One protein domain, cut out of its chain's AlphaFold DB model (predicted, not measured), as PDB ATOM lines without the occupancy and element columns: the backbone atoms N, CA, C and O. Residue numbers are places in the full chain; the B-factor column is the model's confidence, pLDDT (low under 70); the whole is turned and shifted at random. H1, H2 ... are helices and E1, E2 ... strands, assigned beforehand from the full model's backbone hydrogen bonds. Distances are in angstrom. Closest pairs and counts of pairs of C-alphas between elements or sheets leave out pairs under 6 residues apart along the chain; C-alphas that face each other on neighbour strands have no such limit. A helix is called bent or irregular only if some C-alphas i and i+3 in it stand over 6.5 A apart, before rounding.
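What this domain is: This is residues 67 to 148 and 155 to 265 of the 376 residues of an uncharacterized protein of Trichoderma harzianum CBS 226.95 (UniProt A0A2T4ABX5). The model is an elongated body of two lobes: a larger helical lobe, in which H2, H3 and H6 pack on the long helix H4 and H1 packs on H2 and H3, and a smaller one, in which H5 and H9 pack on the short strand pair E1 and E2. H7 folds back along H6, the later part of H4 reaches toward H9, and the hairpin of E3 and E4 follows H9 in the smaller lobe. The printed part has 193 residues with nine named helices and four named strands, in the order H1 H2 H3 H4 H5 E1 H6 H7 H8 E2 H9 E3 E4. The class is mostly helix, and the two sheets, E1 - E2 and E3 - E4, are antiparallel. The whole is only just compact, close to loose, with a radius of gyration of the C-alphas of 19.5 A and spans of 59 by 35 by 27 A.

Where its parts are: H1, residues 67 to 82, begins at C-alpha 67 (391.747, 281.610, 309.335) and is 21.9 A long. H2 is residues 91 to 99, and H3, residues 102 to 117, is 22.5 A long. H4, residues 121 to 147, is the longest helix at 38.9 A, and its C-alpha 147 lies at (369.819, 260.255, 333.302). It has a kink of 26 degrees near residue 133; it is neither bent nor irregular, but only just: C-alphas 132 and 135 are 6.3 A apart. H5 is residues 155 to 169, 21.2 A long, and E1 is residues 183 to 186. H6 is residues 195 to 205. H7, residues 207 to 218, is only just irregular, with C-alphas 212 and 215 6.9 A apart. H8 is residues 220 to 223, E2 is residues 229 to 232 and H9 is residues 234 to 241. E3, residues 245 to 252, is 20.6 A long; E4, residues 258 to 264, is 18.4 A long and ends at C-alpha 264 (391.653, 268.003, 326.047).

How they stand to each other: H1 touches H3, the closest C-alphas being those of Asn 79 and Glu 113 at 6.5 A, at a shallow tilt of 14 degrees, the same way. H1 and H2 form a helical hairpin at a steep tilt of 42 degrees; H1 touches H2 with residues 69 to 73 alone, closest at C-alphas 69 and 98, 5.9 A. H3 and H4 form another, at a steep tilt of 44 degrees, with C-alphas 112 and 124 closest at 6.0 A. H2 touches H4 about perpendicular, at 85 degrees, with C-alphas 92 and 135 closest at 6.1 A. H4 touches H6 with residues 127 to 137 alone, at a steep tilt of 62 degrees, C-alphas 137 and 197 being closest at 5.9 A. H6 and H7 are a helical hairpin at a shallow tilt of 30 degrees, with C-alphas 202 and 210 closest at 4.9 A. H7 and H8 touch only at the corner, and only just, with 3 pairs of C-alphas within 8 A, the closest being those of Leu 216 and Phe 222 at 6.3 A. H5 touches no helix; its closest C-alpha pair with E1 is Met 163 and Ala 184, 5.3 A. E1 and E2 are antiparallel neighbours, with N 183 and O 232 at 2.7 A, within hydrogen-bond range. The closest C-alphas of H9 and E1 are those of Arg 234 and Glu 183, 6.1 A. H4 and H9 are close but not clearly touching, at 7.4 A between C-alphas 145 and 241. E3 and E4 form a hairpin, with N 261 and O 248 at 2.8 A, within hydrogen-bond range. Every O i to N i+4 pair is within hydrogen-bond range in H1, H2, H3, H5, H6 and H9, against 20 of 23 in H4 and 6 of 8 in H7; H8 is too short for such a pair.

The domain as a whole: The two C-alphas farthest apart, those of Glu 118 and Glu 180, are 61.3 A from each other. Residues 149 to 154 are not printed, and C-alphas 148 and 155 are 11.5 A apart across this cut, on the link from H4 to H5. Of the links that are printed whole, H5 to E1 is long, with residues 170 to 182 in no named element. The mean pLDDT of the printed part is 88.0; residues 143 to 148, 155 to 156 and 190 to 194 are under 70.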
ATOM      1  N   TRP A  67     392.027 280.337 310.007       84.75
ATOM      2  CA  TRP A  67     391.747 281.610 309.335       84.75
ATOM      3  C   TRP A  67     390.565 281.535 308.370       84.75
ATOM      4  O   TRP A  67     389.722 282.426 308.357       84.75
ATOM      5  N   MET A  68     390.460 280.446 307.605       89.81
ATOM      6  CA  MET A  68     389.336 280.237 306.688       89.81
ATOM      7  C   MET A  68     388.024 280.045 307.449       89.81
ATOM      8  O   MET A  68     386.976 280.461 306.978       89.81
ATOM      9  N   ARG A  69     388.059 279.414 308.623       92.56
ATOM     10  CA  ARG A  69     386.868 279.185 309.453       92.56
ATOM     11  C   ARG A  69     386.384 280.469 310.111       92.56
ATOM     12  O   ARG A  69     385.183 280.715 310.132       92.56
ATOM     13  N   ILE A  70     387.317 281.297 310.580       90.31
ATOM     14  CA  ILE A  70     387.034 282.644 311.083       90.31
ATOM     15  C   ILE A  70     386.421 283.502 309.973       90.31
ATOM     16  O   ILE A  70     385.404 284.150 310.201       90.31
ATOM     17  N   ASP A  71     386.992 283.471 308.767       92.25
ATOM     18  CA  ASP A  71     386.455 284.185 307.603       92.25
ATOM     19  C   ASP A  71     385.026 283.734 307.258       92.25
ATOM     20  O   ASP A  71     384.135 284.562 307.086       92.25
ATOM     21  N   LEU A  72     384.761 282.424 307.270       95.69
ATOM     22  CA  LEU A  72     383.412 281.891 307.055       95.69
ATOM     23  C   LEU A  72     382.428 282.322 308.147       95.69
ATOM     24  O   LEU A  72     381.281 282.641 307.842       95.69
ATOM     25  N   PHE A  73     382.855 282.356 309.409       95.12
ATOM     26  CA  PHE A  73     382.004 282.826 310.501       95.12
ATOM     27  C   PHE A  73     381.711 284.329 310.390       95.12
ATOM     28  O   PHE A  73     380.560 284.741 310.516       95.12
ATOM     29  N   ARG A  74     382.712 285.150 310.048       92.88
ATOM     30  CA  ARG A  74     382.501 286.578 309.756       92.88
ATOM     31  C   ARG A  74     381.562 286.772 308.572       92.88
ATOM     32  O   ARG A  74     380.643 287.576 308.654       92.88
ATOM     33  N   ARG A  75     381.698 285.962 307.519       94.75
ATOM     34  CA  ARG A  75     380.780 285.970 306.374       94.75
ATOM     35  C   ARG A  75     379.337 285.640 306.775       94.75
ATOM     36  O   ARG A  75     378.410 286.192 306.182       94.75
ATOM     37  N   LEU A  76     379.116 284.772 307.765       95.50
ATOM     38  CA  LEU A  76     377.782 284.567 308.345       95.50
ATOM     39  C   LEU A  76     377.277 285.852 309.019       95.50
ATOM     40  O   LEU A  76     376.167 286.288 308.719       95.50
ATOM     41  N   GLN A  77     378.084 286.469 309.889       93.38
ATOM     42  CA  GLN A  77     377.722 287.719 310.574       93.38
ATOM     43  C   GLN A  77     377.413 288.848 309.578       93.38
ATOM     44  O   GLN A  77     376.415 289.553 309.731       93.38
ATOM     45  N   ASP A  78     378.210 288.977 308.519       92.94
ATOM     46  CA  ASP A  78     378.009 289.970 307.465       92.94
ATOM     47  C   ASP A  78     376.708 289.732 306.697       92.94
ATOM     48  O   ASP A  78     375.979 290.686 306.429       92.94
ATOM     49  N   ASN A  79     376.378 288.478 306.372       92.75
ATOM     50  CA  ASN A  79     375.103 288.142 305.731       92.75
ATOM     51  C   ASN A  79     373.910 288.476 306.633       92.75
ATOM     52  O   ASN A  79     372.935 289.059 306.164       92.75
ATOM     53  N   ILE A  80     374.003 288.162 307.927       92.88
ATOM     54  CA  ILE A  80     372.974 288.501 308.919       92.88
ATOM     55  C   ILE A  80     372.743 290.013 308.956       92.88
ATOM     56  O   ILE A  80     371.602 290.456 308.839       92.88
ATOM     57  N   LYS A  81     373.817 290.806 309.062       92.06
ATOM     58  CA  LYS A  81     373.740 292.274 309.116       92.06
ATOM     59  C   LYS A  81     373.221 292.869 307.811       92.06
ATOM     60  O   LYS A  81     372.295 293.670 307.827       92.06
ATOM     61  N   ARG A  82     373.795 292.461 306.675       92.56
ATOM     62  CA  ARG A  82     373.459 292.982 305.340       92.56
ATOM     63  C   ARG A  82     371.996 292.747 304.972       92.56
ATOM     64  O   ARG A  82     371.411 293.576 304.284       92.56
ATOM     65  N   HIS A  83     371.435 291.618 305.396       91.50
ATOM     66  CA  HIS A  83     370.062 291.227 305.082       91.50
ATOM     67  C   HIS A  83     369.088 291.426 306.252       91.50
ATOM     68  O   HIS A  83     367.962 290.942 306.173       91.50
ATOM     69  N   GLU A  84     369.504 292.131 307.314       90.44
ATOM     70  CA  GLU A  84     368.689 292.444 308.500       90.44
ATOM     71  C   GLU A  84     367.992 291.204 309.102       90.44
ATOM     72  O   GLU A  84     366.828 291.233 309.508       90.44
ATOM     73  N   LEU A  85     368.705 290.075 309.141       90.56
ATOM     74  CA  LEU A  85     368.165 288.820 309.654       90.56
ATOM     75  C   LEU A  85     368.062 288.894 311.182       90.56
ATOM     76  O   LEU A  85     369.041 289.181 311.867       90.56
ATOM     77  N   SER A  86     366.885 288.584 311.733       89.75
ATOM     78  CA  SER A  86     366.650 288.547 313.186       89.75
ATOM     79  C   SER A  86     367.280 287.299 313.823       89.75
ATOM     80  O   SER A  86     366.600 286.347 314.213       89.75
ATOM     81  N   PHE A  87     368.611 287.253 313.858       91.00
ATOM     82  CA  PHE A  87     369.393 286.131 314.362       91.00
ATOM     83  C   PHE A  87     370.759 286.610 314.858       91.00
ATOM     84  O   PHE A  87     371.420 287.400 314.197       91.00
ATOM     85  N   VAL A  88     371.194 286.091 316.005       92.12
ATOM     86  CA  VAL A  88     372.558 286.263 316.515       92.12
ATOM     87  C   VAL A  88     373.124 284.861 316.753       92.12
ATOM     88  O   VAL A  88     372.473 284.076 317.449       92.12
ATOM     89  N   PRO A  89     374.283 284.503 316.169       93.31
ATOM     90  CA  PRO A  89     374.884 283.192 316.380       93.31
ATOM     91  C   PRO A  89     375.211 282.958 317.855       93.31
ATOM     92  O   PRO A  89     375.674 283.865 318.540       93.31
ATOM     93  N   SER A  90     375.006 281.737 318.347       94.00
ATOM     94  CA  SER A  90     375.478 281.342 319.677       94.00
ATOM     95  C   SER A  90     376.930 280.861 319.638       94.00
ATOM     96  O   SER A  90     377.476 280.550 318.574       94.00
ATOM     97  N   MET A  91     377.532 280.699 320.814       90.88
ATOM     98  CA  MET A  91     378.835 280.052 320.972       90.88
ATOM     99  C   MET A  91     378.855 278.620 320.447       90.88
ATOM    100  O   MET A  91     379.876 278.165 319.933       90.88
ATOM    101  N   THR A  92     377.717 277.925 320.492       91.56
ATOM    102  CA  THR A  92     377.586 276.612 319.850       91.56
ATOM    103  C   THR A  92     377.762 276.723 318.336       91.56
ATOM    104  O   THR A  92     378.542 275.971 317.758       91.56
ATOM    105  N   VAL A  93     377.109 277.690 317.684       94.44
ATOM    106  CA  VAL A  93     377.265 277.910 316.235       94.44
ATOM    107  C   VAL A  93     378.714 278.268 315.896       94.44
ATOM    108  O   VAL A  93     379.277 277.696 314.964       94.44
ATOM    109  N   PHE A  94     379.349 279.141 316.680       92.75
ATOM    110  CA  PHE A  94     380.772 279.459 316.519       92.75
ATOM    111  C   PHE A  94     381.657 278.204 316.617       92.75
ATOM    112  O   PHE A  94     382.457 277.936 315.718       92.75
ATOM    113  N   ALA A  95     381.469 277.382 317.654       89.62
ATOM    114  CA  ALA A  95     382.221 276.142 317.839       89.62
ATOM    115  C   ALA A  95     382.027 275.165 316.666       89.62
ATOM    116  O   ALA A  95     382.994 274.561 316.201       89.62
ATOM    117  N   LEU A  96     380.806 275.053 316.132       92.88
ATOM    118  CA  LEU A  96     380.515 274.216 314.966       92.88
ATOM    119  C   LEU A  96     381.257 274.698 313.713       92.88
ATOM    120  O   LEU A  96     381.830 273.876 312.999       92.88
ATOM    121  N   PHE A  97     381.349 276.010 313.479       94.00
ATOM    122  CA  PHE A  97     382.154 276.572 312.385       94.00
ATOM    123  C   PHE A  97     383.648 276.229 312.512       94.00
ATOM    124  O   PHE A  97     384.341 276.029 311.505       94.00
ATOM    125  N   MET A  98     384.154 276.089 313.739       90.75
ATOM    126  CA  MET A  98     385.548 275.707 313.977       90.75
ATOM    127  C   MET A  98     385.847 274.240 313.642       90.75
ATOM    128  O   MET A  98     386.997 273.911 313.361       90.75
ATOM    129  N   VAL A  99     384.845 273.357 313.595       88.50
ATOM    130  CA  VAL A  99     385.071 271.910 313.397       88.50
ATOM    131  C   VAL A  99     384.425 271.324 312.138       88.50
ATOM    132  O   VAL A  99     384.903 270.309 311.630       88.50
ATOM    133  N   ALA A 100     383.393 271.964 311.591       92.81
ATOM    134  CA  ALA A 100     382.665 271.502 310.410       92.81
ATOM    135  C   ALA A 100     383.535 271.489 309.131       92.81
ATOM    136  O   ALA A 100     384.518 272.229 309.038       92.81
ATOM    137  N   PRO A 101     383.232 270.671 308.112       93.56
ATOM    138  CA  PRO A 101     383.933 270.723 306.830       93.56
ATOM    139  C   PRO A 101     383.812 272.102 306.153       93.56
ATOM    140  O   PRO A 101     382.722 272.654 306.013       93.56
ATOM    141  N   ILE A 102     384.949 272.670 305.735       93.94
ATOM    142  CA  ILE A 102     385.037 274.027 305.159       93.94
ATOM    143  C   ILE A 102     384.213 274.151 303.872       93.94
ATOM    144  O   ILE A 102     383.598 275.184 303.622       93.94
ATOM    145  N   ASP A 103     384.223 273.115 303.042       95.06
ATOM    146  CA  ASP A 103     383.472 273.018 301.794       95.06
ATOM    147  C   ASP A 103     381.956 273.028 302.033       95.06
ATOM    148  O   ASP A 103     381.238 273.764 301.353       95.06
ATOM    149  N   VAL A 104     381.484 272.305 303.054       96.19
ATOM    150  CA  VAL A 104     380.070 272.314 303.459       96.19
ATOM    151  C   VAL A 104     379.671 273.700 303.961       96.19
ATOM    152  O   VAL A 104     378.685 274.256 303.481       96.19
ATOM    153  N   LEU A 105     380.461 274.300 304.861       96.12
ATOM    154  CA  LEU A 105     380.201 275.654 305.366       96.12
ATOM    155  C   LEU A 105     380.132 276.684 304.231       96.12
ATOM    156  O   LEU A 105     379.207 277.492 304.192       96.12
ATOM    157  N   ARG A 106     381.073 276.634 303.278       96.56
ATOM    158  CA  ARG A 106     381.064 277.502 302.089       96.56
ATOM    159  C   ARG A 106     379.781 277.347 301.293       96.56
ATOM    160  O   ARG A 106     379.095 278.338 301.075       96.56
ATOM    161  N   SER A 107     379.428 276.114 300.936       96.50
ATOM    162  CA  SER A 107     378.220 275.841 300.158       96.50
ATOM    163  C   SER A 107     376.949 276.304 300.877       96.50
ATOM    164  O   SER A 107     376.060 276.872 300.242       96.50
ATOM    165  N   ARG A 108     376.856 276.112 302.199       95.12
ATOM    166  CA  ARG A 108     375.709 276.577 302.994       95.12
ATOM    167  C   ARG A 108     375.614 278.101 303.025       95.12
ATOM    168  O   ARG A 108     374.521 278.626 302.842       95.12
ATOM    169  N   LEU A 109     376.734 278.805 303.187       96.38
ATOM    170  CA  LEU A 109     376.752 280.272 303.159       96.38
ATOM    171  C   LEU A 109     376.471 280.842 301.766       96.38
ATOM    172  O   LEU A 109     375.760 281.836 301.665       96.38
ATOM    173  N   ASP A 110     376.967 280.206 300.702       96.38
ATOM    174  CA  ASP A 110     376.648 280.589 299.321       96.38
ATOM    175  C   ASP A 110     375.138 280.474 299.059       96.38
ATOM    176  O   ASP A 110     374.522 281.377 298.490       96.38
ATOM    177  N   ASN A 111     374.521 279.382 299.524       95.31
ATOM    178  CA  ASN A 111     373.077 279.187 299.428       95.31
ATOM    179  C   ASN A 111     372.299 280.203 300.273       95.31
ATOM    180  O   ASN A 111     371.309 280.744 299.786       95.31
ATOM    181  N   LEU A 112     372.746 280.488 301.502       95.62
ATOM    182  CA  LEU A 112     372.136 281.497 302.369       95.62
ATOM    183  C   LEU A 112     372.143 282.877 301.703       95.62
ATOM    184  O   LEU A 112     371.102 283.526 301.641       95.62
ATOM    185  N   GLU A 113     373.294 283.304 301.179       95.38
ATOM    186  CA  GLU A 113     373.458 284.602 300.518       95.38
ATOM    187  C   GLU A 113     372.574 284.705 299.268       95.38
ATOM    188  O   GLU A 113     371.838 285.681 299.111       95.38
ATOM    189  N   ARG A 114     372.559 283.668 298.418       96.44
ATOM    190  CA  ARG A 114     371.669 283.617 297.248       96.44
ATOM    191  C   ARG A 114     370.195 283.691 297.654       96.44
ATOM    192  O   ARG A 114     369.459 284.519 297.126       96.44
ATOM    193  N   ASN A 115     369.763 282.866 298.608       96.00
ATOM    194  CA  ASN A 115     368.369 282.825 299.054       96.00
ATOM    195  C   ASN A 115     367.941 284.153 299.703       96.00
ATOM    196  O   ASN A 115     366.813 284.601 299.498       96.00
ATOM    197  N   ALA A 116     368.842 284.823 300.428       93.38
ATOM    198  CA  ALA A 116     368.587 286.144 300.989       93.38
ATOM    199  C   ALA A 116     368.441 287.223 299.899       93.38
ATOM    200  O   ALA A 116     367.538 288.058 299.979       93.38
ATOM    201  N   GLN A 117     369.267 287.182 298.848       93.88
ATOM    202  CA  GLN A 117     369.163 288.084 297.690       93.88
ATOM    203  C   GLN A 117     367.874 287.862 296.887       93.88
ATOM    204  O   GLN A 117     367.203 288.822 296.505       93.88
ATOM    205  N   GLU A 118     367.497 286.601 296.678       95.44
ATOM    206  CA  GLU A 118     366.270 286.197 295.979       95.44
ATOM    207  C   GLU A 118     365.001 286.386 296.832       95.44
ATOM    208  O   GLU A 118     363.892 286.162 296.350       95.44
ATOM    209  N   LYS A 119     365.144 286.831 298.090       92.69
ATOM    210  CA  LYS A 119     364.058 286.975 299.075       92.69
ATOM    211  C   LYS A 119     363.297 285.668 299.322       92.69
ATOM    212  O   LYS A 119     362.110 285.688 299.651       92.69
ATOM    213  N   ASN A 120     363.979 284.532 299.204       94.75
ATOM    214  CA  ASN A 120     363.446 283.232 299.580       94.75
ATOM    215  C   ASN A 120     363.491 283.080 301.107       94.75
ATOM    216  O   ASN A 120     364.412 282.500 301.684       94.75
ATOM    217  N   THR A 121     362.494 283.660 301.772       91.75
ATOM    218  CA  THR A 121     362.434 283.729 303.236       91.75
ATOM    219  C   THR A 121     362.325 282.358 303.895       91.75
ATOM    220  O   THR A 121     362.822 282.204 305.004       91.75
ATOM    221  N   ALA A 122     361.723 281.365 303.232       94.12
ATOM    222  CA  ALA A 122     361.558 280.022 303.783       94.12
ATOM    223  C   ALA A 122     362.913 279.335 304.015       94.12
ATOM    224  O   ALA A 122     363.206 278.930 305.135       94.12
ATOM    225  N   GLU A 123     363.767 279.302 302.993       93.00
ATOM    226  CA  GLU A 123     365.099 278.685 303.071       93.00
ATOM    227  C   GLU A 123     366.027 279.420 304.051       93.00
ATOM    228  O   GLU A 123     366.796 278.807 304.791       93.00
ATOM    229  N   VAL A 124     365.953 280.756 304.081       93.94
ATOM    230  CA  VAL A 124     366.736 281.563 305.029       93.94
ATOM    231  C   VAL A 124     366.320 281.253 306.469       93.94
ATOM    232  O   VAL A 124     367.180 281.072 307.331       93.94
ATOM    233  N   GLN A 125     365.012 281.174 306.737       93.50
ATOM    234  CA  GLN A 125     364.509 280.832 308.069       93.50
ATOM    235  C   GLN A 125     364.841 279.393 308.454       93.50
ATOM    236  O   GLN A 125     365.185 279.158 309.607       93.50
ATOM    237  N   GLU A 126     364.806 278.450 307.511       93.06
ATOM    238  CA  GLU A 126     365.206 277.066 307.769       93.06
ATOM    239  C   GLU A 126     366.655 276.985 308.266       93.06
ATOM    240  O   GLU A 126     366.909 276.399 309.320       93.06
ATOM    241  N   PHE A 127     367.597 277.635 307.577       92.88
ATOM    242  CA  PHE A 127     369.001 277.653 308.001       92.88
ATOM    243  C   PHE A 127     369.197 278.319 309.372       92.88
ATOM    244  O   PHE A 127     369.951 277.825 310.217       92.88
ATOM    245  N   ILE A 128     368.514 279.441 309.622       93.12
ATOM    246  CA  ILE A 128     368.565 280.131 310.920       93.12
ATOM    247  C   ILE A 128     368.037 279.222 312.031       93.12
ATOM    248  O   ILE A 128     368.638 279.137 313.104       93.12
ATOM    249  N   GLU A 129     366.932 278.528 311.785       91.94
ATOM    250  CA  GLU A 129     366.320 277.650 312.771       91.94
ATOM    251  C   GLU A 129     367.195 276.423 313.048       91.94
ATOM    252  O   GLU A 129     367.385 276.040 314.203       91.94
ATOM    253  N   GLN A 130     367.841 275.871 312.019       91.44
ATOM    254  CA  GLN A 130     368.877 274.850 312.184       91.44
ATOM    255  C   GLN A 130     370.019 275.350 313.078       91.44
ATOM    256  O   GLN A 130     370.434 274.629 313.986       91.44
ATOM    257  N   CYS A 131     370.483 276.593 312.894       92.75
ATOM    258  CA  CYS A 131     371.502 277.191 313.759       92.75
ATOM    259  C   CYS A 131     371.025 277.341 315.213       92.75
ATOM    260  O   CYS A 131     371.781 277.026 316.133       92.75
ATOM    261  N   ARG A 132     369.782 277.780 315.447       90.31
ATOM    262  CA  ARG A 132     369.217 277.918 316.804       90.31
ATOM    263  C   ARG A 132     369.092 276.575 317.519       90.31
ATOM    264  O   ARG A 132     369.456 276.464 318.689       90.31
ATOM    265  N   ASN A 133     368.661 275.544 316.798       90.25
ATOM    266  CA  ASN A 133     368.459 274.207 317.350       90.25
ATOM    267  C   ASN A 133     369.759 273.521 317.797       90.25
ATOM    268  O   ASN A 133     369.706 272.584 318.592       90.25
ATOM    269  N   THR A 134     370.931 274.000 317.365       89.44
ATOM    270  CA  THR A 134     372.227 273.445 317.796       89.44
ATOM    271  C   THR A 134     372.419 273.489 319.314       89.44
ATOM    272  O   THR A 134     372.929 272.534 319.896       89.44
ATOM    273  N   VAL A 135     371.951 274.551 319.980       87.00
ATOM    274  CA  VAL A 135     372.048 274.692 321.442       87.00
ATOM    275  C   VAL A 135     371.194 273.638 322.145       87.00
ATOM    276  O   VAL A 135     371.655 273.019 323.105       87.00
ATOM    277  N   ALA A 136     369.981 273.391 321.640       84.56
ATOM    278  CA  ALA A 136     369.088 272.367 322.176       84.56
ATOM    279  C   ALA A 136     369.721 270.974 322.073       84.56
ATOM    280  O   ALA A 136     369.675 270.215 323.038       84.56
ATOM    281  N   VAL A 137     370.410 270.673 320.963       84.50
ATOM    282  CA  VAL A 137     371.174 269.422 320.831       84.50
ATOM    283  C   VAL A 137     372.211 269.310 321.947       84.50
ATOM    284  O   VAL A 137     372.218 268.318 322.667       84.50
ATOM    285  N   ILE A 138     373.057 270.320 322.159       82.31
ATOM    286  CA  ILE A 138     374.082 270.260 323.216       82.31
ATOM    287  C   ILE A 138     373.455 270.083 324.610       82.31
ATOM    288  O   ILE A 138     373.936 269.275 325.406       82.31
ATOM    289  N   GLN A 139     372.347 270.767 324.900       79.38
ATOM    290  CA  GLN A 139     371.628 270.627 326.171       79.38
ATOM    291  C   GLN A 139     371.016 269.232 326.363       79.38
ATOM    292  O   GLN A 139     371.039 268.700 327.478       79.38
ATOM    293  N   GLU A 140     370.503 268.612 325.296       78.19
ATOM    294  CA  GLU A 140     370.016 267.231 325.319       78.19
ATOM    295  C   GLU A 140     371.140 266.259 325.696       78.19
ATOM    296  O   GLU A 140     370.922 265.387 326.538       78.19
ATOM    297  N   PHE A 141     372.348 266.438 325.149       75.56
ATOM    298  CA  PHE A 141     373.520 265.621 325.494       75.56
ATOM    299  C   PHE A 141     373.915 265.763 326.971       75.56
ATOM    300  O   PHE A 141     374.130 264.756 327.649       75.56
ATOM    301  N   VAL A 142     373.962 266.995 327.489       72.81
ATOM    302  CA  VAL A 142     374.285 267.260 328.903       72.81
ATOM    303  C   VAL A 142     373.230 266.643 329.831       72.81
ATOM    304  O   VAL A 142     373.560 265.977 330.812       72.81
ATOM    305  N   SER A 143     371.948 266.790 329.493       69.00
ATOM    306  CA  SER A 143     370.832 266.267 330.296       69.00
ATOM    307  C   SER A 143     370.739 264.738 330.258       69.00
ATOM    308  O   SER A 143     370.389 264.097 331.247       69.00
ATOM    309  N   ALA A 144     371.057 264.137 329.111       64.38
ATOM    310  CA  ALA A 144     371.127 262.695 328.915       64.38
ATOM    311  C   ALA A 144     372.165 262.025 329.822       64.38
ATOM    312  O   ALA A 144     371.899 260.956 330.375       64.38
ATOM    313  N   GLN A 145     373.326 262.659 330.002       59.91
ATOM    314  CA  GLN A 145     374.386 262.155 330.871       59.91
ATOM    315  C   GLN A 145     373.910 262.019 332.326       59.91
ATOM    316  O   GLN A 145     374.200 261.014 332.971       59.91
ATOM    317  N   ALA A 146     373.103 262.965 332.816       51.19
ATOM    318  CA  ALA A 146     372.524 262.910 334.160       51.19
ATOM    319  C   ALA A 146     371.509 261.760 334.342       51.19
ATOM    320  O   ALA A 146     371.322 261.267 335.452       51.19
ATOM    321  N   ARG A 147     370.864 261.298 333.261       50.78
ATOM    322  CA  ARG A 147     369.819 260.255 333.302       50.78
ATOM    323  C   ARG A 147     370.347 258.822 333.233       50.78
ATOM    324  O   ARG A 147     369.594 257.903 333.550       50.78
ATOM    325  N   GLN A 148     371.614 258.598 332.866       52.78
ATOM    326  CA  GLN A 148     372.191 257.242 332.789       52.78
ATOM    327  C   GLN A 148     372.254 256.510 334.145       52.78
ATOM    328  O   GLN A 148     372.513 255.312 334.175       52.78
ATOM    329  N   ASP A 155     366.223 246.720 330.127       61.09
ATOM    330  CA  ASP A 155     367.046 247.560 329.252       61.09
ATOM    331  C   ASP A 155     368.454 247.779 329.823       61.09
ATOM    332  O   ASP A 155     369.443 247.830 329.082       61.09
ATOM    333  N   ASN A 156     368.556 247.792 331.153       69.25
ATOM    334  CA  ASN A 156     369.834 247.764 331.851       69.25
ATOM    335  C   ASN A 156     370.567 246.435 331.670       69.25
ATOM    336  O   ASN A 156     371.791 246.443 331.595       69.25
ATOM    337  N   SER A 157     369.863 245.302 331.581       78.19
ATOM    338  CA  SER A 157     370.517 243.990 331.492       78.19
ATOM    339  C   SER A 157     371.271 243.821 330.167       78.19
ATOM    340  O   SER A 157     372.434 243.410 330.160       78.19
ATOM    341  N   HIS A 158     370.664 244.236 329.048       79.88
ATOM    342  CA  HIS A 158     371.296 244.193 327.729       79.88
ATOM    343  C   HIS A 158     372.454 245.196 327.619       79.88
ATOM    344  O   HIS A 158     373.506 244.891 327.044       79.88
ATOM    345  N   LEU A 159     372.287 246.392 328.194       83.50
ATOM    346  CA  LEU A 159     373.351 247.389 328.258       83.50
ATOM    347  C   LEU A 159     374.531 246.882 329.098       83.50
ATOM    348  O   LEU A 159     375.666 246.922 328.631       83.50
ATOM    349  N   LEU A 160     374.270 246.328 330.283       87.38
ATOM    350  CA  LEU A 160     375.290 245.766 331.168       87.38
ATOM    351  C   LEU A 160     376.015 244.586 330.509       87.38
ATOM    352  O   LEU A 160     377.242 244.487 330.583       87.38
ATOM    353  N   HIS A 161     375.281 243.719 329.807       90.88
ATOM    354  CA  HIS A 161     375.872 242.647 329.011       90.88
ATOM    355  C   HIS A 161     376.828 243.204 327.948       90.88
ATOM    356  O   HIS A 161     377.966 242.751 327.834       90.88
ATOM    357  N   SER A 162     376.413 244.241 327.224       91.94
ATOM    358  CA  SER A 162     377.228 244.866 326.180       91.94
ATOM    359  C   SER A 162     378.443 245.614 326.737       91.94
ATOM    360  O   SER A 162     379.537 245.515 326.178       91.94
ATOM    361  N   MET A 163     378.303 246.272 327.890       92.44
ATOM    362  CA  MET A 163     379.419 246.857 328.638       92.44
ATOM    363  C   MET A 163     380.430 245.779 329.046       92.44
ATOM    364  O   MET A 163     381.634 245.955 328.857       92.44
ATOM    365  N   ASN A 164     379.962 244.627 329.534       93.56
ATOM    366  CA  ASN A 164     380.821 243.491 329.869       93.56
ATOM    367  C   ASN A 164     381.527 242.909 328.638       93.56
ATOM    368  O   ASN A 164     382.717 242.594 328.707       93.56
ATOM    369  N   LEU A 165     380.835 242.806 327.500       95.88
ATOM    370  CA  LEU A 165     381.441 242.398 326.232       95.88
ATOM    371  C   LEU A 165     382.500 243.402 325.752       95.88
ATOM    372  O   LEU A 165     383.559 242.975 325.297       95.88
ATOM    373  N   CYS A 166     382.274 244.711 325.907       95.12
ATOM    374  CA  CYS A 166     383.266 245.752 325.619       95.12
ATOM    375  C   CYS A 166     384.512 245.593 326.502       95.12
ATOM    376  O   CYS A 166     385.625 245.479 325.987       95.12
ATOM    377  N   LYS A 167     384.333 245.477 327.827       94.75
ATOM    378  CA  LYS A 167     385.444 245.237 328.760       94.75
ATOM    379  C   LYS A 167     386.180 243.939 328.397       94.75
ATOM    380  O   LYS A 167     387.405 243.924 328.377       94.75
ATOM    381  N   LYS A 168     385.472 242.857 328.046       95.19
ATOM    382  CA  LYS A 168     386.077 241.575 327.634       95.19
ATOM    383  C   LYS A 168     386.865 241.684 326.323       95.19
ATOM    384  O   LYS A 168     387.972 241.148 326.264       95.19
ATOM    385  N   ARG A 169     386.334 242.384 325.310       94.25
ATOM    386  CA  ARG A 169     387.014 242.661 324.027       94.25
ATOM    387  C   ARG A 169     388.399 243.261 324.264       94.25
ATOM    388  O   ARG A 169     389.371 242.812 323.664       94.25
ATOM    389  N   ASP A 170     388.488 244.192 325.209       92.62
ATOM    390  CA  ASP A 170     389.715 244.931 325.516       92.62
ATOM    391  C   ASP A 170     390.507 244.299 326.682       92.62
ATOM    392  O   ASP A 170     391.311 244.954 327.343       92.62
ATOM    393  N   ARG A 171     390.301 242.994 326.935       94.75
ATOM    394  CA  ARG A 171     390.989 242.190 327.971       94.75
ATOM    395  C   ARG A 171     390.862 242.759 329.388       94.75
ATOM    396  O   ARG A 171     391.774 242.613 330.195       94.75
ATOM    397  N   ARG A 172     389.732 243.404 329.678       95.00
ATOM    398  CA  ARG A 172     389.433 244.114 330.930       95.00
ATOM    399  C   ARG A 172     390.513 245.139 331.283       95.00
ATOM    400  O   ARG A 172     390.845 245.311 332.453       95.00
ATOM    401  N   LYS A 173     391.052 245.821 330.269       94.25
ATOM    402  CA  LYS A 173     392.038 246.892 330.426       94.25
ATOM    403  C   LYS A 173     391.606 248.147 329.689       94.25
ATOM    404  O   LYS A 173     391.002 248.085 328.622       94.25
ATOM    405  N   CYS A 174     391.981 249.296 330.235       91.88
ATOM    406  CA  CYS A 174     391.834 250.566 329.549       91.88
ATOM    407  C   CYS A 174     392.575 250.523 328.204       91.88
ATOM    408  O   CYS A 174     393.764 250.199 328.137       91.88
ATOM    409  N   SER A 175     391.883 250.911 327.135       89.31
ATOM    410  CA  SER A 175     392.424 250.944 325.771       89.31
ATOM    411  C   SER A 175     393.610 251.902 325.621       89.31
ATOM    412  O   SER A 175     394.447 251.701 324.743       89.31
ATOM    413  N   ILE A 176     393.692 252.914 326.491       86.50
ATOM    414  CA  ILE A 176     394.710 253.968 326.459       86.50
ATOM    415  C   ILE A 176     395.810 253.685 327.488       86.50
ATOM    416  O   ILE A 176     396.951 253.441 327.109       86.50
ATOM    417  N   SER A 177     395.479 253.669 328.786       87.44
ATOM    418  CA  SER A 177     396.479 253.546 329.860       87.44
ATOM    419  C   SER A 177     396.876 252.109 330.198       87.44
ATOM    420  O   SER A 177     397.778 251.909 331.000       87.44
ATOM    421  N   ARG A 178     396.191 251.101 329.639       90.06
ATOM    422  CA  ARG A 178     396.365 249.668 329.959       90.06
ATOM    423  C   ARG A 178     396.074 249.269 331.410       90.06
ATOM    424  O   ARG A 178     396.232 248.096 331.737       90.06
ATOM    425  N   MET A 179     395.601 250.199 332.240       89.25
ATOM    426  CA  MET A 179     395.167 249.924 333.613       89.25
ATOM    427  C   MET A 179     394.017 248.921 333.644       89.25
ATOM    428  O   MET A 179     393.188 248.891 332.731       89.25
ATOM    429  N   GLU A 180     393.973 248.122 334.701       93.25
ATOM    430  CA  GLU A 180     392.912 247.148 334.945       93.25
ATOM    431  C   GLU A 180     391.621 247.828 335.415       93.25
ATOM    432  O   GLU A 180     391.593 249.036 335.656       93.25
ATOM    433  N   ASN A 181     390.540 247.051 335.502       89.94
ATOM    434  CA  ASN A 181     389.218 247.506 335.946       89.94
ATOM    435  C   ASN A 181     388.694 248.755 335.200       89.94
ATOM    436  O   ASN A 181     388.392 249.775 335.819       89.94
ATOM    437  N   PRO A 182     388.577 248.708 333.859       94.19
ATOM    438  CA  PRO A 182     388.072 249.828 333.084       94.19
ATOM    439  C   PRO A 182     386.547 249.948 333.168       94.19
ATOM    440  O   PRO A 182     385.827 248.977 333.413       94.19
ATOM    441  N   GLU A 183     386.056 251.128 332.817       93.44
ATOM    442  CA  GLU A 183     384.679 251.414 332.447       93.44
ATOM    443  C   GLU A 183     384.429 251.271 330.950       93.44
ATOM    444  O   GLU A 183     385.331 251.430 330.129       93.44
ATOM    445  N   ALA A 184     383.186 250.937 330.600       93.00
ATOM    446  CA  ALA A 184     382.713 250.905 329.222       93.00
ATOM    447  C   ALA A 184     381.890 252.168 328.963       93.00
ATOM    448  O   ALA A 184     380.934 252.444 329.684       93.00
ATOM    449  N   VAL A 185     382.276 252.931 327.948       91.00
ATOM    450  CA  VAL A 185     381.787 254.294 327.734       91.00
ATOM    451  C   VAL A 185     381.277 254.436 326.302       91.00
ATOM    452  O   VAL A 185     382.038 254.131 325.383       91.00
ATOM    453  N   PRO A 186     380.024 254.863 326.068       89.44
ATOM    454  CA  PRO A 186     379.469 254.922 324.720       89.44
ATOM    455  C   PRO A 186     380.100 256.043 323.880       89.44
ATOM    456  O   PRO A 186     380.345 257.135 324.388       89.44
ATOM    457  N   ILE A 187     380.331 255.793 322.588       88.06
ATOM    458  CA  ILE A 187     380.799 256.784 321.609       88.06
ATOM    459  C   ILE A 187     379.630 257.694 321.229       88.06
ATOM    460  O   ILE A 187     379.713 258.903 321.423       88.06
ATOM    461  N   PHE A 188     378.529 257.108 320.751       84.31
ATOM    462  CA  PHE A 188     377.233 257.771 320.640       84.31
ATOM    463  C   PHE A 188     376.415 257.494 321.903       84.31
ATOM    464  O   PHE A 188     376.118 256.329 322.169       84.31
ATOM    465  N   PRO A 189     376.039 258.514 322.691       77.94
ATOM    466  CA  PRO A 189     375.231 258.293 323.884       77.94
ATOM    467  C   PRO A 189     373.902 257.574 323.598       77.94
ATOM    468  O   PRO A 189     373.156 257.932 322.688       77.94
ATOM    469  N   ASN A 190     373.586 256.581 324.432       69.31
ATOM    470  CA  ASN A 190     372.476 255.635 324.237       69.31
ATOM    471  C   ASN A 190     371.074 256.266 324.279       69.31
ATOM    472  O   ASN A 190     370.093 255.617 323.939       69.31
ATOM    473  N   THR A 191     370.974 257.504 324.749       63.91
ATOM    474  CA  THR A 191     369.727 258.256 324.933       63.91
ATOM    475  C   THR A 191     369.463 259.241 323.798       63.91
ATOM    476  O   THR A 191     368.484 259.985 323.854       63.91
ATOM    477  N   ILE A 192     370.337 259.305 322.789       65.56
ATOM    478  CA  ILE A 192     370.178 260.261 321.698       65.56
ATOM    479  C   ILE A 192     369.283 259.663 320.626       65.56
ATOM    480  O   ILE A 192     369.727 259.029 319.674       65.56
ATOM    481  N   HIS A 193     368.001 259.958 320.758       66.19
ATOM    482  CA  HIS A 193     367.046 259.870 319.663       66.19
ATOM    483  C   HIS A 193     366.619 261.282 319.277       66.19
ATOM    484  O   HIS A 193     365.451 261.647 319.359       66.19
ATOM    485  N   SER A 194     367.610 262.100 318.911       69.44
ATOM    486  CA  SER A 194     367.396 263.509 318.608       69.44
ATOM    487  C   SER A 194     367.299 263.726 317.096       69.44
ATOM    488  O   SER A 194     368.317 263.624 316.399       69.44
ATOM    489  N   PRO A 195     366.112 264.044 316.546       79.12
ATOM    490  CA  PRO A 195     366.016 264.523 315.168       79.12
ATOM    491  C   PRO A 195     366.830 265.813 314.967       79.12
ATOM    492  O   PRO A 195     367.367 266.026 313.878       79.12
ATOM    493  N   ASN A 196     367.015 266.608 316.026       83.38
ATOM    494  CA  ASN A 196     367.828 267.820 316.009       83.38
ATOM    495  C   ASN A 196     369.319 267.508 315.798       83.38
ATOM    496  O   ASN A 196     369.978 268.223 315.047       83.38
ATOM    497  N   LEU A 197     369.847 266.409 316.362       86.19
ATOM    498  CA  LEU A 197     371.228 265.977 316.091       86.19
ATOM    499  C   LEU A 197     371.432 265.667 314.604       86.19
ATOM    500  O   LEU A 197     372.417 266.100 314.012       86.19
ATOM    501  N   LEU A 198     370.513 264.921 313.985       88.50
ATOM    502  CA  LEU A 198     370.634 264.578 312.565       88.50
ATOM    503  C   LEU A 198     370.514 265.814 311.672       88.50
ATOM    504  O   LEU A 198     371.274 265.934 310.717       88.50
ATOM    505  N   SER A 199     369.619 266.741 312.020       88.69
ATOM    506  CA  SER A 199     369.506 268.040 311.352       88.69
ATOM    507  C   SER A 199     370.798 268.860 311.475       88.69
ATOM    508  O   SER A 199     371.307 269.379 310.484       88.69
ATOM    509  N   MET A 200     371.410 268.894 312.664       91.12
ATOM    510  CA  MET A 200     372.701 269.553 312.883       91.12
ATOM    511  C   MET A 200     373.820 268.909 312.049       91.12
ATOM    512  O   MET A 200     374.614 269.618 311.431       91.12
ATOM    513  N   ILE A 201     373.877 267.575 311.977       92.12
ATOM    514  CA  ILE A 201     374.855 266.870 311.133       92.12
ATOM    515  C   ILE A 201     374.614 267.189 309.651       92.12
ATOM    516  O   ILE A 201     375.576 267.467 308.942       92.12
ATOM    517  N   ASP A 202     373.369 267.201 309.171       93.12
ATOM    518  CA  ASP A 202     373.062 267.553 307.773       93.12
ATOM    519  C   ASP A 202     373.475 268.991 307.439       93.12
ATOM    520  O   ASP A 202     374.115 269.254 306.414       93.12
ATOM    521  N   THR A 203     373.173 269.918 308.345       93.44
ATOM    522  CA  THR A 203     373.454 271.345 308.177       93.44
ATOM    523  C   THR A 203     374.957 271.596 308.098       93.44
ATOM    524  O   THR A 203     375.426 272.219 307.144       93.44
ATOM    525  N   PHE A 204     375.719 271.083 309.071       94.56
ATOM    526  CA  PHE A 204     377.126 271.446 309.269       94.56
ATOM    527  C   PHE A 204     378.126 270.433 308.696       94.56
ATOM    528  O   PHE A 204     379.210 270.838 308.295       94.56
ATOM    529  N   TRP A 205     377.792 269.141 308.609       94.44
ATOM    530  CA  TRP A 205     378.646 268.083 308.030       94.44
ATOM    531  C   TRP A 205     378.161 267.564 306.670       94.44
ATOM    532  O   TRP A 205     378.850 266.746 306.049       94.44
ATOM    533  N   GLY A 206     377.012 268.047 306.195       95.12
ATOM    534  CA  GLY A 206     376.465 267.747 304.878       95.12
ATOM    535  C   GLY A 206     375.590 266.494 304.842       95.12
ATOM    536  O   GLY A 206     375.714 265.573 305.657       95.12
ATOM    537  N   THR A 207     374.722 266.446 303.832       94.00
ATOM    538  CA  THR A 207     373.700 265.402 303.666       94.00
ATOM    539  C   THR A 207     374.269 264.006 303.493       94.00
ATOM    540  O   THR A 207     373.710 263.050 304.024       94.00
ATOM    541  N   GLU A 208     375.413 263.858 302.825       94.06
ATOM    542  CA  GLU A 208     376.070 262.553 302.698       94.06
ATOM    543  C   GLU A 208     376.498 262.005 304.072       94.06
ATOM    544  O   GLU A 208     376.233 260.846 304.404       94.06
ATOM    545  N   THR A 209     377.104 262.852 304.911       93.50
ATOM    546  CA  THR A 209     377.515 262.465 306.266       93.50
ATOM    547  C   THR A 209     376.303 262.130 307.129       93.50
ATOM    548  O   THR A 209     376.310 261.106 307.817       93.50
ATOM    549  N   ALA A 210     375.252 262.949 307.067       92.44
ATOM    550  CA  ALA A 210     374.011 262.705 307.795       92.44
ATOM    551  C   ALA A 210     373.348 261.390 307.365       92.44
ATOM    552  O   ALA A 210     372.986 260.582 308.219       92.44
ATOM    553  N   ALA A 211     373.260 261.125 306.060       93.56
ATOM    554  CA  ALA A 211     372.706 259.887 305.522       93.56
ATOM    555  C   ALA A 211     373.508 258.653 305.962       93.56
ATOM    556  O   ALA A 211     372.916 257.628 306.294       93.56
ATOM    557  N   ARG A 212     374.841 258.755 306.035       92.81
ATOM    558  CA  ARG A 212     375.708 257.664 306.509       92.81
ATOM    559  C   ARG A 212     375.560 257.393 308.009       92.81
ATOM    560  O   ARG A 212     375.617 256.238 308.420       92.81
ATOM    561  N   LEU A 213     375.410 258.435 308.829       89.69
ATOM    562  CA  LEU A 213     375.325 258.303 310.290       89.69
ATOM    563  C   LEU A 213     373.905 258.021 310.796       89.69
ATOM    564  O   LEU A 213     373.746 257.406 311.848       89.69
ATOM    565  N   SER A 214     372.877 258.431 310.053       89.94
ATOM    566  CA  SER A 214     371.470 258.296 310.444       89.94
ATOM    567  C   SER A 214     371.057 256.859 310.805       89.94
ATOM    568  O   SER A 214     370.473 256.693 311.877       89.94
ATOM    569  N   PRO A 215     371.404 255.809 310.028       89.44
ATOM    570  CA  PRO A 215     371.075 254.431 310.395       89.44
ATOM    571  C   PRO A 215     371.695 253.999 311.726       89.44
ATOM    572  O   PRO A 215     371.050 253.292 312.486       89.44
ATOM    573  N   LEU A 216     372.915 254.457 312.032       87.75
ATOM    574  CA  LEU A 216     373.622 254.106 313.268       87.75
ATOM    575  C   LEU A 216     373.024 254.819 314.485       87.75
ATOM    576  O   LEU A 216     372.804 254.202 315.519       87.75
ATOM    577  N   ILE A 217     372.731 256.118 314.357       84.75
ATOM    578  CA  ILE A 217     372.167 256.935 315.444       84.75
ATOM    579  C   ILE A 217     370.719 256.524 315.756       84.75
ATOM    580  O   ILE A 217     370.258 256.658 316.886       84.75
ATOM    581  N   ARG A 218     369.980 256.021 314.760       86.06
ATOM    582  CA  ARG A 218     368.592 255.572 314.932       86.06
ATOM    583  C   ARG A 218     368.464 254.116 315.363       86.06
ATOM    584  O   ARG A 218     367.365 253.725 315.742       86.06
ATOM    585  N   ASP A 219     369.533 253.327 315.296       86.75
ATOM    586  CA  ASP A 219     369.498 251.913 315.654       86.75
ATOM    587  C   ASP A 219     369.785 251.712 317.158       86.75
ATOM    588  O   ASP A 219     370.942 251.795 317.587       86.75
ATOM    589  N   PRO A 220     368.764 251.407 317.984       84.25
ATOM    590  CA  PRO A 220     368.963 251.175 319.412       84.25
ATOM    591  C   PRO A 220     369.829 249.939 319.695       84.25
ATOM    592  O   PRO A 220     370.472 249.882 320.746       84.25
ATOM    593  N   VAL A 221     369.882 248.966 318.776       87.31
ATOM    594  CA  VAL A 221     370.739 247.778 318.907       87.31
ATOM    595  C   VAL A 221     372.199 248.187 318.758       87.31
ATOM    596  O   VAL A 221     373.021 247.831 319.604       87.31
ATOM    597  N   PHE A 222     372.521 248.991 317.740       88.31
ATOM    598  CA  PHE A 222     373.861 249.546 317.566       88.31
ATOM    599  C   PHE A 222     374.272 250.447 318.735       88.31
ATOM    600  O   PHE A 222     375.378 250.285 319.255       88.31
ATOM    601  N   LEU A 223     373.402 251.359 319.188       86.50
ATOM    602  CA  LEU A 223     373.723 252.262 320.299       86.50
ATOM    603  C   LEU A 223     374.069 251.494 321.581       86.50
ATOM    604  O   LEU A 223     375.017 251.852 322.277       86.50
ATOM    605  N   LYS A 224     373.362 250.393 321.853       87.44
ATOM    606  CA  LYS A 224     373.633 249.508 322.993       87.44
ATOM    607  C   LYS A 224     374.751 248.491 322.720       87.44
ATOM    608  O   LYS A 224     375.055 247.712 323.613       87.44
ATOM    609  N   SER A 225     375.374 248.475 321.539       89.62
ATOM    610  CA  SER A 225     376.359 247.455 321.156       89.62
ATOM    611  C   SER A 225     377.762 247.708 321.735       89.62
ATOM    612  O   SER A 225     378.171 248.859 321.910       89.62
ATOM    613  N   PRO A 226     378.577 246.654 321.941       91.56
ATOM    614  CA  PRO A 226     379.981 246.806 322.334       91.56
ATOM    615  C   PRO A 226     380.825 247.613 321.330       91.56
ATOM    616  O   PRO A 226     381.841 248.198 321.703       91.56
ATOM    617  N   GLN A 227     380.441 247.637 320.049       90.50
ATOM    618  CA  GLN A 227     381.119 248.378 318.981       90.50
ATOM    619  C   GLN A 227     380.986 249.893 319.159       90.50
ATOM    620  O   GLN A 227     381.899 250.627 318.788       90.50
ATOM    621  N   ASN A 228     379.896 250.349 319.779       91.31
ATOM    622  CA  ASN A 228     379.682 251.743 320.147       91.31
ATOM    623  C   ASN A 228     380.333 252.098 321.500       91.31
ATOM    624  O   ASN A 228     380.006 253.127 322.069       91.31
ATOM    625  N   MET A 229     381.229 251.275 322.062       92.62
ATOM    626  CA  MET A 229     381.800 251.510 323.396       92.62
ATOM    627  C   MET A 229     383.332 251.497 323.417       92.62
ATOM    628  O   MET A 229     383.991 250.667 322.779       92.62
ATOM    629  N   LEU A 230     383.894 252.394 324.226       92.75
ATOM    630  CA  LEU A 230     385.310 252.492 324.562       92.75
ATOM    631  C   LEU A 230     385.557 251.919 325.957       92.75
ATOM    632  O   LEU A 230     384.837 252.247 326.896       92.75
ATOM    633  N   SER A 231     386.613 251.118 326.106       94.94
ATOM    634  CA  SER A 231     387.082 250.688 327.422       94.94
ATOM    635  C   SER A 231     388.106 251.687 327.970       94.94
ATOM    636  O   SER A 231     389.234 251.765 327.474       94.94
ATOM    637  N   LEU A 232     387.724 252.479 328.972       93.62
ATOM    638  CA  LEU A 232     388.520 253.569 329.551       93.62
ATOM    639  C   LEU A 232     388.698 253.367 331.058       93.62
ATOM    640  O   LEU A 232     387.828 252.809 331.701       93.62
ATOM    641  N   ASN A 233     389.802 253.818 331.654       92.38
ATOM    642  CA  ASN A 233     389.891 253.842 333.119       92.38
ATOM    643  C   ASN A 233     388.882 254.856 333.704       92.38
ATOM    644  O   ASN A 233     388.333 255.679 332.968       92.38
ATOM    645  N   ARG A 234     388.658 254.822 335.024       88.88
ATOM    646  CA  ARG A 234     387.661 255.669 335.703       88.88
ATOM    647  C   ARG A 234     387.823 257.166 335.402       88.88
ATOM    648  O   ARG A 234     386.840 257.834 335.093       88.88
ATOM    649  N   GLN A 235     389.051 257.684 335.432       87.94
ATOM    650  CA  GLN A 235     389.327 259.105 335.194       87.94
ATOM    651  C   GLN A 235     389.081 259.511 333.736       87.94
ATOM    652  O   GLN A 235     388.399 260.500 333.473       87.94
ATOM    653  N   LEU A 236     389.593 258.731 332.780       90.75
ATOM    654  CA  LEU A 236     389.393 258.978 331.350       90.75
ATOM    655  C   LEU A 236     387.927 258.817 330.948       90.75
ATOM    656  O   LEU A 236     387.453 259.563 330.098       90.75
ATOM    657  N   SER A 237     387.214 257.874 331.567       90.38
ATOM    658  CA  SER A 237     385.771 257.709 331.397       90.38
ATOM    659  C   SER A 237     385.028 258.984 331.790       90.38
ATOM    660  O   SER A 237     384.304 259.546 330.969       90.38
ATOM    661  N   TRP A 238     385.288 259.503 332.996       87.00
ATOM    662  CA  TRP A 238     384.665 260.737 333.472       87.00
ATOM    663  C   TRP A 238     385.000 261.934 332.571       87.00
ATOM    664  O   TRP A 238     384.099 262.646 332.132       87.00
ATOM    665  N   TRP A 239     386.276 262.125 332.212       88.00
ATOM    666  CA  TRP A 239     386.672 263.200 331.295       88.00
ATOM    667  C   TRP A 239     386.000 263.095 329.929       88.00
ATOM    668  O   TRP A 239     385.587 264.116 329.382       88.00
ATOM    669  N   TYR A 240     385.891 261.887 329.375       88.25
ATOM    670  CA  TYR A 240     385.280 261.670 328.070       88.25
ATOM    671  C   TYR A 240     383.779 261.958 328.104       88.25
ATOM    672  O   TYR A 240     383.282 262.734 327.292       88.25
ATOM    673  N   GLN A 241     383.059 261.390 329.076       83.50
ATOM    674  CA  GLN A 241     381.614 261.588 329.196       83.50
ATOM    675  C   GLN A 241     381.264 263.051 329.476       83.50
ATOM    676  O   GLN A 241     380.293 263.555 328.927       83.50
ATOM    677  N   SER A 242     382.063 263.754 330.285       79.25
ATOM    678  CA  SER A 242     381.884 265.186 330.563       79.25
ATOM    679  C   SER A 242     382.370 266.106 329.436       79.25
ATOM    680  O   SER A 242     382.507 267.308 329.662       79.25
ATOM    681  N   GLY A 243     382.697 265.571 328.253       81.06
ATOM    682  CA  GLY A 243     383.134 266.360 327.101       81.06
ATOM    683  C   GLY A 243     384.445 267.118 327.322       81.06
ATOM    684  O   GLY A 243     384.711 268.088 326.625       81.06
ATOM    685  N   ARG A 244     385.274 266.710 328.292       84.19
ATOM    686  CA  ARG A 244     386.573 267.341 328.582       84.19
ATOM    687  C   ARG A 244     387.688 266.809 327.702       84.19
ATOM    688  O   ARG A 244     388.723 267.456 327.584       84.19
ATOM    689  N   ILE A 245     387.506 265.629 327.120       87.88
ATOM    690  CA  ILE A 245     388.454 265.046 326.176       87.88
ATOM    691  C   ILE A 245     387.727 264.510 324.951       87.88
ATOM    692  O   ILE A 245     386.574 264.094 325.029       87.88
ATOM    693  N   ALA A 246     388.428 264.488 323.824       87.69
ATOM    694  CA  ALA A 246     387.957 263.895 322.584       87.69
ATOM    695  C   ALA A 246     389.105 263.185 321.861       87.69
ATOM    696  O   ALA A 246     390.283 263.512 322.032       87.69
ATOM    697  N   PHE A 247     388.750 262.213 321.024       86.75
ATOM    698  CA  PHE A 247     389.708 261.429 320.254       86.75
ATOM    699  C   PHE A 247     389.521 261.698 318.767       86.75
ATOM    700  O   PHE A 247     388.436 261.490 318.225       86.75
ATOM    701  N   LYS A 248     390.593 262.107 318.089       85.19
ATOM    702  CA  LYS A 248     390.605 262.257 316.634       85.19
ATOM    703  C   LYS A 248     391.365 261.086 316.008       85.19
ATOM    704  O   LYS A 248     392.573 260.970 316.231       85.19
ATOM    705  N   PRO A 249     390.709 260.212 315.228       85.19
ATOM    706  CA  PRO A 249     391.406 259.160 314.499       85.19
ATOM    707  C   PRO A 249     392.313 259.786 313.436       85.19
ATOM    708  O   PRO A 249     391.859 260.600 312.635       85.19
ATOM    709  N   LEU A 250     393.591 259.407 313.418       81.81
ATOM    710  CA  LEU A 250     394.547 259.874 312.409       81.81
ATOM    711  C   LEU A 250     394.723 258.846 311.296       81.81
ATOM    712  O   LEU A 250     394.627 259.174 310.117       81.81
ATOM    713  N   ARG A 251     394.994 257.593 311.668       82.88
ATOM    714  CA  ARG A 251     395.202 256.496 310.717       82.88
ATOM    715  C   ARG A 251     395.093 255.143 311.394       82.88
ATOM    716  O   ARG A 251     395.414 254.991 312.573       82.88
ATOM    717  N   LYS A 252     394.707 254.144 310.611       85.75
ATOM    718  CA  LYS A 252     394.820 252.737 310.986       85.75
ATOM    719  C   LYS A 252     396.255 252.260 310.747       85.75
ATOM    720  O   LYS A 252     396.902 252.681 309.790       85.75
ATOM    721  N   THR A 253     396.769 251.408 311.622       82.81
ATOM    722  CA  THR A 253     398.056 250.729 311.449       82.81
ATOM    723  C   THR A 253     397.856 249.374 310.773       82.81
ATOM    724  O   THR A 253     396.761 248.806 310.772       82.81
ATOM    725  N   ASN A 254     398.948 248.809 310.260       80.31
ATOM    726  CA  ASN A 254     398.958 247.476 309.648       80.31
ATOM    727  C   ASN A 254     398.568 246.369 310.646       80.31
ATOM    728  O   ASN A 254     398.106 245.308 310.251       80.31
ATOM    729  N   THR A 255     398.696 246.638 311.947       79.06
ATOM    730  CA  THR A 255     398.341 245.735 313.053       79.06
ATOM    731  C   THR A 255     396.888 245.889 313.512       79.06
ATOM    732  O   THR A 255     396.564 245.575 314.655       79.06
ATOM    733  N   ASN A 256     396.008 246.438 312.666       75.56
ATOM    734  CA  ASN A 256     394.605 246.703 313.002       75.56
ATOM    735  C   ASN A 256     394.422 247.622 314.233       75.56
ATOM    736  O   ASN A 256     393.367 247.621 314.859       75.56
ATOM    737  N   SER A 257     395.444 248.409 314.590       79.88
ATOM    738  CA  SER A 257     395.392 249.397 315.673       79.88
ATOM    739  C   SER A 257     395.104 250.789 315.106       79.88
ATOM    740  O   SER A 257     395.241 251.021 313.905       79.88
ATOM    741  N   LEU A 258     394.689 251.726 315.954       82.88
ATOM    742  CA  LEU A 258     394.362 253.090 315.550       82.88
ATOM    743  C   LEU A 258     395.344 254.067 316.198       82.88
ATOM    744  O   LEU A 258     395.525 254.049 317.413       82.88
ATOM    745  N   VAL A 259     395.958 254.928 315.389       82.75
ATOM    746  CA  VAL A 259     396.675 256.101 315.892       82.75
ATOM    747  C   VAL A 259     395.650 257.207 316.083       82.75
ATOM    748  O   VAL A 259     394.947 257.571 315.135       82.75
ATOM    749  N   ILE A 260     395.566 257.727 317.304       85.19
ATOM    750  CA  ILE A 260     394.644 258.797 317.679       85.19
ATOM    751  C   ILE A 260     395.413 260.026 318.153       85.19
ATOM    752  O   ILE A 260     396.465 259.911 318.779       85.19
ATOM    753  N   GLN A 261     394.862 261.200 317.877       84.31
ATOM    754  CA  GLN A 261     395.238 262.442 318.534       84.31
ATOM    755  C   GLN A 261     394.282 262.672 319.703       84.31
ATOM    756  O   GLN A 261     393.059 262.600 319.550       84.31
ATOM    757  N   PHE A 262     394.854 262.909 320.880       85.00
ATOM    758  CA  PHE A 262     394.111 263.217 322.091       85.00
ATOM    759  C   PHE A 262     393.893 264.726 322.169       85.00
ATOM    760  O   PHE A 262     394.845 265.497 322.062       85.00
ATOM    761  N   HIS A 263     392.645 265.136 322.353       83.81
ATOM    762  CA  HIS A 263     392.270 266.522 322.584       83.81
ATOM    763  C   HIS A 263     391.754 266.634 324.013       83.81
ATOM    764  O   HIS A 263     390.906 265.840 324.409       83.81
ATOM    765  N   TRP A 264     392.239 267.613 324.769       84.06
ATOM    766  CA  TRP A 264     391.653 268.003 326.047       84.06
ATOM    767  C   TRP A 264     391.156 269.439 325.953       84.06
ATOM    768  O   TRP A 264     391.767 270.287 325.302       84.06
ATOM    769  N   LEU A 265     390.035 269.702 326.603       76.12
ATOM    770  CA  LEU A 265     389.412 271.006 326.683       76.12
ATOM    771  C   LEU A 265     389.716 271.620 328.045       76.12
ATOM    772  O   LEU A 265     389.513 271.001 329.091       76.12
TER     773      LEU A 265